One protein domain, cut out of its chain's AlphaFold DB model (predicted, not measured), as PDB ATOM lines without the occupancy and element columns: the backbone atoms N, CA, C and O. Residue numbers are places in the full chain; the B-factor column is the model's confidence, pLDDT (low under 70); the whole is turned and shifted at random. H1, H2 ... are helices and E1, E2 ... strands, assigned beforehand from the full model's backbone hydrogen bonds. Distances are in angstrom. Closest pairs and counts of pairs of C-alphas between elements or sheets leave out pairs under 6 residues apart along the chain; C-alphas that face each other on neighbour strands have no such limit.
ATOM      1  N   ALA A 233      27.416 -23.044 -40.553       89.44
ATOM      2  CA  ALA A 233      27.983 -21.708 -40.389       89.44
ATOM      3  C   ALA A 233      26.895 -20.625 -40.438       89.44
ATOM      4  O   ALA A 233      26.896 -19.723 -39.607       89.44
ATOM      5  N   ASP A 234      25.927 -20.735 -41.353       86.69
ATOM      6  CA  ASP A 234      24.828 -19.765 -41.462       86.69
ATOM      7  C   ASP A 234      23.901 -19.823 -40.238       86.69
ATOM      8  O   ASP A 234      23.493 -18.784 -39.708       86.69
ATOM      9  N   ALA A 235      23.626 -21.031 -39.735       86.69
ATOM     10  CA  ALA A 235      22.861 -21.236 -38.507       86.69
ATOM     11  C   ALA A 235      23.553 -20.596 -37.295       86.69
ATOM     12  O   ALA A 235      22.950 -19.777 -36.597       86.69
ATOM     13  N   LEU A 236      24.837 -20.902 -37.086       90.56
ATOM     14  CA  LEU A 236      25.645 -20.337 -36.003       90.56
ATOM     15  C   LEU A 236      25.775 -18.816 -36.120       90.56
ATOM     16  O   LEU A 236      25.604 -18.112 -35.126       90.56
ATOM     17  N   ALA A 237      26.005 -18.290 -37.327       90.81
ATOM     18  CA  ALA A 237      26.085 -16.853 -37.573       90.81
ATOM     19  C   ALA A 237      24.786 -16.137 -37.185       90.81
ATOM     20  O   ALA A 237      24.826 -15.077 -36.554       90.81
ATOM     21  N   ALA A 238      23.632 -16.726 -37.516       86.44
ATOM     22  CA  ALA A 238      22.327 -16.166 -37.189       86.44
ATOM     23  C   ALA A 238      22.043 -16.171 -35.679       86.44
ATOM     24  O   ALA A 238      21.591 -15.153 -35.150       86.44
ATOM     25  N   GLU A 239      22.315 -17.282 -34.989       89.50
ATOM     26  CA  GLU A 239      22.066 -17.402 -33.546       89.50
ATOM     27  C   GLU A 239      23.043 -16.543 -32.725       89.50
ATOM     28  O   GLU A 239      22.636 -15.820 -31.813       89.50
ATOM     29  N   LEU A 240      24.325 -16.521 -33.103       91.56
ATOM     30  CA  LEU A 240      25.364 -15.741 -32.424       91.56
ATOM     31  C   LEU A 240      25.446 -14.284 -32.905       91.56
ATOM     32  O   LEU A 240      26.183 -13.485 -32.321       91.56
ATOM     33  N   LYS A 241      24.704 -13.892 -33.946       90.56
ATOM     34  CA  LYS A 241      24.761 -12.545 -34.546       90.56
ATOM     35  C   LYS A 241      26.201 -12.126 -34.888       90.56
ATOM     36  O   LYS A 241      26.631 -11.014 -34.551       90.56
ATOM     37  N   ILE A 242      26.959 -13.027 -35.503       92.88
ATOM     38  CA  ILE A 242      28.344 -12.835 -35.978       92.88
ATOM     39  C   ILE A 242      28.398 -12.961 -37.506       92.88
ATOM     40  O   ILE A 242      27.370 -13.229 -38.130       92.88
ATOM     41  N   SER A 243      29.558 -12.720 -38.122       92.56
ATOM     42  CA  SER A 243      29.703 -12.942 -39.565       92.56
ATOM     43  C   SER A 243      29.725 -14.441 -39.901       92.56
ATOM     44  O   SER A 243      30.003 -15.281 -39.044       92.56
ATOM     45  N   ARG A 244      29.435 -14.789 -41.159       90.69
ATOM     46  CA  ARG A 244      29.505 -16.180 -41.635       90.69
ATOM     47  C   ARG A 244      30.933 -16.721 -41.566       90.69
ATOM     48  O   ARG A 244      31.130 -17.873 -41.207       90.69
ATOM     49  N   GLU A 245      31.916 -15.880 -41.870       91.88
ATOM     50  CA  GLU A 245      33.342 -16.209 -41.803       91.88
ATOM     51  C   GLU A 245      33.768 -16.509 -40.363       91.88
ATOM     52  O   GLU A 245      34.452 -17.498 -40.127       91.88
ATOM     53  N   GLU A 246      33.308 -15.710 -39.395       92.88
ATOM     54  CA  GLU A 246      33.530 -15.971 -37.967       92.88
ATOM     55  C   GLU A 246      32.845 -17.273 -37.522       92.88
ATOM     56  O   GLU A 246      33.421 -18.063 -36.779       92.88
ATOM     57  N   ALA A 247      31.623 -17.532 -37.991       93.69
ATOM     58  CA  ALA A 247      30.897 -18.758 -37.669       93.69
ATOM     59  C   ALA A 247      31.512 -20.015 -38.306       93.69
ATOM     60  O   ALA A 247      31.346 -21.109 -37.767       93.69
ATOM     61  N   GLN A 248      32.241 -19.873 -39.417       92.75
ATOM     62  CA  GLN A 248      32.945 -20.974 -40.071       92.75
ATOM     63  C   GLN A 248      34.023 -21.585 -39.160       92.75
ATOM     64  O   GLN A 248      34.259 -22.782 -39.246       92.75
ATOM     65  N   GLU A 249      34.621 -20.810 -38.246       92.88
ATOM     66  CA  GLU A 249      35.576 -21.324 -37.244       92.88
ATOM     67  C   GLU A 249      34.923 -22.283 -36.230       92.88
ATOM     68  O   GLU A 249      35.615 -23.011 -35.524       92.88
ATOM     69  N   LEU A 250      33.591 -22.273 -36.124       93.62
ATOM     70  CA  LEU A 250      32.841 -22.974 -35.081       93.62
ATOM     71  C   LEU A 250      32.097 -24.215 -35.592       93.62
ATOM     72  O   LEU A 250      31.483 -24.924 -34.795       93.62
ATOM     73  N   VAL A 251      32.102 -24.479 -36.903       90.81
ATOM     74  CA  VAL A 251      31.265 -25.536 -37.501       90.81
ATOM     75  C   VAL A 251      31.677 -26.946 -37.105       90.81
ATOM     76  O   VAL A 251      30.824 -27.828 -37.121       90.81
ATOM     77  N   ASP A 252      32.938 -27.157 -36.734       89.50
ATOM     78  CA  ASP A 252      33.472 -28.476 -36.373       89.50
ATOM     79  C   ASP A 252      33.209 -28.838 -34.902       89.50
ATOM     80  O   ASP A 252      33.495 -29.946 -34.463       89.50
ATOM     81  N   VAL A 253      32.629 -27.918 -34.124       92.31
ATOM     82  CA  VAL A 253      32.290 -28.158 -32.717       92.31
ATOM     83  C   VAL A 253      31.149 -29.164 -32.649       92.31
ATOM     84  O   VAL A 253      30.041 -28.875 -33.098       92.31
ATOM     85  N   GLU A 254      31.374 -30.337 -32.074       89.75
ATOM     86  CA  GLU A 254      30.298 -31.299 -31.821       89.75
ATOM     87  C   GLU A 254      29.345 -30.770 -30.736       89.75
ATOM     88  O   GLU A 254      29.800 -30.281 -29.696       89.75
ATOM     89  N   PRO A 255      28.020 -30.804 -30.972       91.25
ATOM     90  CA  PRO A 255      27.056 -30.375 -29.977       91.25
ATOM     91  C   PRO A 255      26.868 -31.473 -28.922       91.25
ATOM     92  O   PRO A 255      26.924 -32.666 -29.213       91.25
ATOM     93  N   ILE A 256      26.541 -31.070 -27.704       90.88
ATOM     94  CA  ILE A 256      26.016 -31.966 -26.682       90.88
ATOM     95  C   ILE A 256      24.494 -31.982 -26.831       90.88
ATOM     96  O   ILE A 256      23.842 -30.942 -26.692       90.88
ATOM     97  N   GLU A 257      23.921 -33.150 -27.118       88.94
ATOM     98  CA  GLU A 257      22.469 -33.327 -27.117       88.94
ATOM     99  C   GLU A 257      21.910 -33.163 -25.706       88.94
ATOM    100  O   GLU A 257      22.339 -33.814 -24.751       88.94
ATOM    101  N   LEU A 258      20.910 -32.300 -25.575       86.25
ATOM    102  CA  LEU A 258      20.177 -32.128 -24.335       86.25
ATOM    103  C   LEU A 258      18.960 -33.057 -24.375       86.25
ATOM    104  O   LEU A 258      17.998 -32.784 -25.092       86.25
ATOM    105  N   THR A 259      19.003 -34.168 -23.636       82.94
ATOM    106  CA  THR A 259      17.942 -35.191 -23.607       82.94
ATOM    107  C   THR A 259      17.061 -35.074 -22.364       82.94
ATOM    108  O   THR A 259      17.524 -34.792 -21.256       82.94
ATOM    109  N   GLY A 260      15.749 -35.237 -22.549       70.75
ATOM    110  CA  GLY A 260      14.782 -35.190 -21.452       70.75
ATOM    111  C   GLY A 260      14.863 -36.432 -20.561       70.75
ATOM    112  O   GLY A 260      15.380 -37.469 -20.966       70.75
ATOM    113  N   HIS A 261      14.273 -36.367 -19.361       60.91
ATOM    114  CA  HIS A 261      14.227 -37.500 -18.418       60.91
ATOM    115  C   HIS A 261      13.498 -38.743 -18.974       60.91
ATOM    116  O   HIS A 261      13.615 -39.823 -18.405       60.91
ATOM    117  N   SER A 262      12.739 -38.594 -20.063       66.31
ATOM    118  CA  SER A 262      12.012 -39.668 -20.742       66.31
ATOM    119  C   SER A 262      12.823 -40.399 -21.818       66.31
ATOM    120  O   SER A 262      12.347 -41.409 -22.316       66.31
ATOM    121  N   GLY A 263      14.011 -39.912 -22.205       57.84
ATOM    122  CA  GLY A 263      14.825 -40.519 -23.272       57.84
ATOM    123  C   GLY A 263      14.297 -40.323 -24.704       57.84
ATOM    124  O   GLY A 263      14.996 -40.667 -25.653       57.84
ATOM    125  N   ASP A 264      13.114 -39.728 -24.877       57.62
ATOM    126  CA  ASP A 264      12.517 -39.457 -26.190       57.62
ATOM    127  C   ASP A 264      13.063 -38.155 -26.800       57.62
ATOM    128  O   ASP A 264      12.464 -37.083 -26.689       57.62
ATOM    129  N   GLY A 265      14.217 -38.268 -27.463       64.88
ATOM    130  CA  GLY A 265      14.795 -37.242 -28.334       64.88
ATOM    131  C   GLY A 265      15.458 -36.049 -27.631       64.88
ATOM    132  O   GLY A 265      15.238 -35.755 -26.451       64.88
ATOM    133  N   ALA A 266      16.295 -35.333 -28.386       73.81
ATOM    134  CA  ALA A 266      16.910 -34.096 -27.925       73.81
ATOM    135  C   ALA A 266      15.866 -32.963 -27.863       73.81
ATOM    136  O   ALA A 266      15.178 -32.673 -28.848       73.81
ATOM    137  N   TYR A 267      15.763 -32.286 -26.715       84.12
ATOM    138  CA  TYR A 267      14.998 -31.040 -26.557       84.12
ATOM    139  C   TYR A 267      15.841 -29.796 -26.874       84.12
ATOM    140  O   TYR A 267      15.369 -28.671 -26.725       84.12
ATOM    141  N   GLY A 268      17.089 -29.982 -27.294       88.44
ATOM    142  CA  GLY A 268      17.997 -28.920 -27.693       88.44
ATOM    143  C   GLY A 268      19.431 -29.415 -27.806       88.44
ATOM    144  O   GLY A 268      19.722 -30.585 -27.568       88.44
ATOM    145  N   TYR A 269      20.319 -28.492 -28.141       91.75
ATOM    146  CA  TYR A 269      21.742 -28.750 -28.308       91.75
ATOM    147  C   TYR A 269      22.540 -27.678 -27.570       91.75
ATOM    148  O   TYR A 269      22.176 -26.498 -27.591       91.75
ATOM    149  N   GLU A 270      23.623 -28.079 -26.914       94.38
ATOM    150  CA  GLU A 270      24.590 -27.171 -26.307       94.38
ATOM    151  C   GLU A 270      25.924 -27.267 -27.042       94.38
ATOM    152  O   GLU A 270      26.484 -28.343 -27.209       94.38
ATOM    153  N   PHE A 271      26.444 -26.130 -27.476       94.88
ATOM    154  CA  PHE A 271      27.758 -26.015 -28.087       94.88
ATOM    155  C   PHE A 271      28.713 -25.400 -27.075       94.88
ATOM    156  O   PHE A 271      28.375 -24.372 -26.486       94.88
ATOM    157  N   ASP A 272      29.905 -25.972 -26.920       95.31
ATOM    158  CA  ASP A 272      30.998 -25.370 -26.154       95.31
ATOM    159  C   ASP A 272      32.136 -24.945 -27.091       95.31
ATOM    160  O   ASP A 272      32.894 -25.761 -27.620       95.31
ATOM    161  N   PHE A 273      32.271 -23.635 -27.289       95.44
ATOM    162  CA  PHE A 273      33.280 -23.057 -28.171       95.44
ATOM    163  C   PHE A 273      34.629 -22.819 -27.484       95.44
ATOM    164  O   PHE A 273      35.562 -22.353 -28.141       95.44
ATOM    165  N   SER A 274      34.775 -23.145 -26.193       92.00
ATOM    166  CA  SER A 274      35.955 -22.795 -25.383       92.00
ATOM    167  C   SER A 274      37.280 -23.316 -25.946       92.00
ATOM    168  O   SER A 274      38.327 -22.718 -25.703       92.00
ATOM    169  N   ARG A 275      37.247 -24.423 -26.700       90.31
ATOM    170  CA  ARG A 275      38.437 -25.053 -27.299       90.31
ATOM    171  C   ARG A 275      38.607 -24.798 -28.799       90.31
ATOM    172  O   ARG A 275      39.632 -25.190 -29.343       90.31
ATOM    173  N   HIS A 276      37.629 -24.167 -29.447       90.62
ATOM    174  CA  HIS A 276      37.590 -24.026 -30.908       90.62
ATOM    175  C   HIS A 276      37.638 -22.569 -31.369       90.62
ATOM    176  O   HIS A 276      38.251 -22.270 -32.388       90.62
ATOM    177  N   ALA A 277      37.040 -21.642 -30.614       92.31
ATOM    178  CA  ALA A 277      37.050 -20.235 -30.986       92.31
ATOM    179  C   ALA A 277      38.471 -19.654 -30.907       92.31
ATOM    180  O   ALA A 277      39.130 -19.734 -29.867       92.31
ATOM    181  N   SER A 278      38.922 -18.992 -31.978       94.38
ATOM    182  CA  SER A 278      40.166 -18.218 -31.943       94.38
ATOM    183  C   SER A 278      40.121 -17.151 -30.834       94.38
ATOM    184  O   SER A 278      39.037 -16.669 -30.493       94.38
ATOM    185  N   PRO A 279      41.259 -16.692 -30.272       95.44
ATOM    186  CA  PRO A 279      41.252 -15.701 -29.187       95.44
ATOM    187  C   PRO A 279      40.466 -14.425 -29.522       95.44
ATOM    188  O   PRO A 279      39.788 -13.850 -28.669       95.44
ATOM    189  N   LYS A 280      40.515 -14.003 -30.792       95.06
ATOM    190  CA  LYS A 280      39.751 -12.862 -31.303       95.06
ATOM    191  C   LYS A 280      38.249 -13.154 -31.316       95.06
ATOM    192  O   LYS A 280      37.471 -12.316 -30.856       95.06
ATOM    193  N   LEU A 281      37.843 -14.320 -31.818       94.44
ATOM    194  CA  LEU A 281      36.441 -14.720 -31.853       94.44
ATOM    195  C   LEU A 281      35.885 -14.936 -30.442       94.44
ATOM    196  O   LEU A 281      34.826 -14.403 -30.122       94.44
ATOM    197  N   ALA A 282      36.629 -15.608 -29.564       94.94
ATOM    198  CA  ALA A 282      36.275 -15.798 -28.160       94.94
ATOM    199  C   ALA A 282      36.042 -14.454 -27.449       94.94
ATOM    200  O   ALA A 282      35.035 -14.281 -26.764       94.94
ATOM    201  N   ALA A 283      36.907 -13.458 -27.678       94.81
ATOM    202  CA  ALA A 283      36.703 -12.105 -27.163       94.81
ATOM    203  C   ALA A 283      35.429 -11.445 -27.729       94.81
ATOM    204  O   ALA A 283      34.707 -10.763 -26.997       94.81
ATOM    205  N   THR A 284      35.114 -11.656 -29.012       94.25
ATOM    206  CA  THR A 284      33.860 -11.185 -29.622       94.25
ATOM    207  C   THR A 284      32.631 -11.851 -29.000       94.25
ATOM    208  O   THR A 284      31.684 -11.141 -28.649       94.25
ATOM    209  N   LEU A 285      32.643 -13.174 -28.822       94.44
ATOM    210  CA  LEU A 285      31.546 -13.934 -28.216       94.44
ATOM    211  C   LEU A 285      31.335 -13.539 -26.752       94.44
ATOM    212  O   LEU A 285      30.217 -13.200 -26.367       94.44
ATOM    213  N   MET A 286      32.408 -13.443 -25.964       95.00
ATOM    214  CA  MET A 286      32.344 -12.979 -24.576       95.00
ATOM    215  C   MET A 286      31.825 -11.543 -24.463       95.00
ATOM    216  O   MET A 286      31.044 -11.239 -23.564       95.00
ATOM    217  N   ARG A 287      32.185 -10.657 -25.398       94.31
ATOM    218  CA  ARG A 287      31.662  -9.284 -25.430       94.31
ATOM    219  C   ARG A 287      30.167  -9.234 -25.763       94.31
ATOM    220  O   ARG A 287      29.458  -8.422 -25.174       94.31
ATOM    221  N   LYS A 288      29.692 -10.051 -26.711       92.75
ATOM    222  CA  LYS A 288      28.291 -10.027 -27.175       92.75
ATOM    223  C   LYS A 288      27.338 -10.815 -26.275       92.75
ATOM    224  O   LYS A 288      26.248 -10.329 -25.989       92.75
ATOM    225  N   HIS A 289      27.752 -11.998 -25.831       92.06
ATOM    226  CA  HIS A 289      26.884 -12.996 -25.191       92.06
ATOM    227  C   HIS A 289      27.306 -13.355 -23.769       92.06
ATOM    228  O   HIS A 289      26.565 -14.042 -23.077       92.06
ATOM    229  N   ARG A 290      28.483 -12.891 -23.320       93.62
ATOM    230  CA  ARG A 290      29.070 -13.214 -22.003       93.62
ATOM    231  C   ARG A 290      29.253 -14.715 -21.753       93.62
ATOM    232  O   ARG A 290      29.364 -15.131 -20.604       93.62
ATOM    233  N   SER A 291      29.288 -15.506 -22.820       94.12
ATOM    234  CA  SER A 291      29.493 -16.948 -22.778       94.12
ATOM    235  C   SER A 291      30.219 -17.413 -24.038       94.12
ATOM    236  O   SER A 291      30.095 -16.794 -25.099       94.12
ATOM    237  N   LEU A 292      30.954 -18.516 -23.904       94.62
ATOM    238  CA  LEU A 292      31.467 -19.320 -25.016       94.62
ATOM    239  C   LEU A 292      30.597 -20.551 -25.276       94.62
ATOM    240  O   LEU A 292      30.901 -21.329 -26.172       94.62
ATOM    241  N   THR A 293      29.515 -20.720 -24.517       95.00
ATOM    242  CA  THR A 293      28.521 -21.755 -24.768       95.00
ATOM    243  C   THR A 293      27.280 -21.186 -25.438       95.00
ATOM    244  O   THR A 293      26.850 -20.065 -25.147       95.00
ATOM    245  N   LEU A 294      26.689 -21.971 -26.335       94.12
ATOM    246  CA  LEU A 294      25.446 -21.647 -27.023       94.12
ATOM    247  C   LEU A 294      24.450 -22.785 -26.828       94.12
ATOM    248  O   LEU A 294      24.720 -23.917 -27.210       94.12
ATOM    249  N   ARG A 295      23.274 -22.461 -26.284       92.56
ATOM    250  CA  ARG A 295      22.132 -23.376 -26.226       92.56
ATOM    251  C   ARG A 295      21.133 -23.019 -27.307       92.56
ATOM    252  O   ARG A 295      20.706 -21.870 -27.398       92.56
ATOM    253  N   VAL A 296      20.734 -24.014 -28.079       89.69
ATOM    254  CA  VAL A 296      19.737 -23.884 -29.140       89.69
ATOM    255  C   VAL A 296      18.656 -24.937 -28.964       89.69
ATOM    256  O   VAL A 296      18.883 -25.991 -28.372       89.69
ATOM    257  N   GLY A 297      17.454 -24.626 -29.441       85.75
ATOM    258  CA  GLY A 297      16.346 -25.572 -29.409       85.75
ATOM    259  C   GLY A 297      16.528 -26.730 -30.392       85.75
ATOM    260  O   GLY A 297      17.472 -26.738 -31.187       85.75
TER     261      GLY A 297
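Overview. This is residues 233 to 297 of the 311 residues of the protein "YozE SAM-like fold" of Mitsuaria sp. PDC51 (UniProt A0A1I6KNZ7). A narrow sheet of three strands reaches with its E1-E2 hairpin to one end of an elongated domain, and helix H3 lies at the opposite end. Two short helices, H1 and H2, form a touching pair to one side; H1 only grazes the sheet. The printed part has 65 residues, with three named helices and three named strands in the order H1 H2 E1 E2 H3 E3. The sheet runs E1 E2 E3, antiparallel throughout, and the class is mixed, helices and strands. The whole is only just compact, close to loose, with a radius of gyration of the C-alphas of 12.5 A and spans of 40 by 20 by 18 A.

Along the chain. E2, residues 266 to 272, is 16.7 A long; E1 is residues 256 to 259, and E3, residues 293 to 296, ends at C-alpha 296 (19.737, -23.884, -29.140). H3, residues 279 to 289, is 15.2 A long. H1, residues 233 to 240, is 10.3 A long from C-alpha 233 (27.983, -21.708, -40.389); H2 is residues 244 to 248.

Arrangement. E1 and E2 are an antiparallel hairpin, with N 258 and O 268 within hydrogen-bond range at 2.9 A. E2 and E3 are antiparallel, with N 271 and O 294 at 2.8 A. H1 grazes the sheet with residues 236 to 240. H1 and H2 touch, closest at the C-alphas of Ala 233 and Ala 247, 5.0 A. H2 and H3 are close but not clearly touching, closest at the C-alphas of Glu 246 and Leu 281, 6.9 A. In H1, H2 and H3 every O i to N i+4 pair is within hydrogen-bond range.

Size, cuts and confidence. The two C-alphas farthest apart, those of Ser 262 and Lys 280, are 40.0 A apart. The printed part has no cut, and no link is long. Residues 261 to 265 have pLDDT under 70.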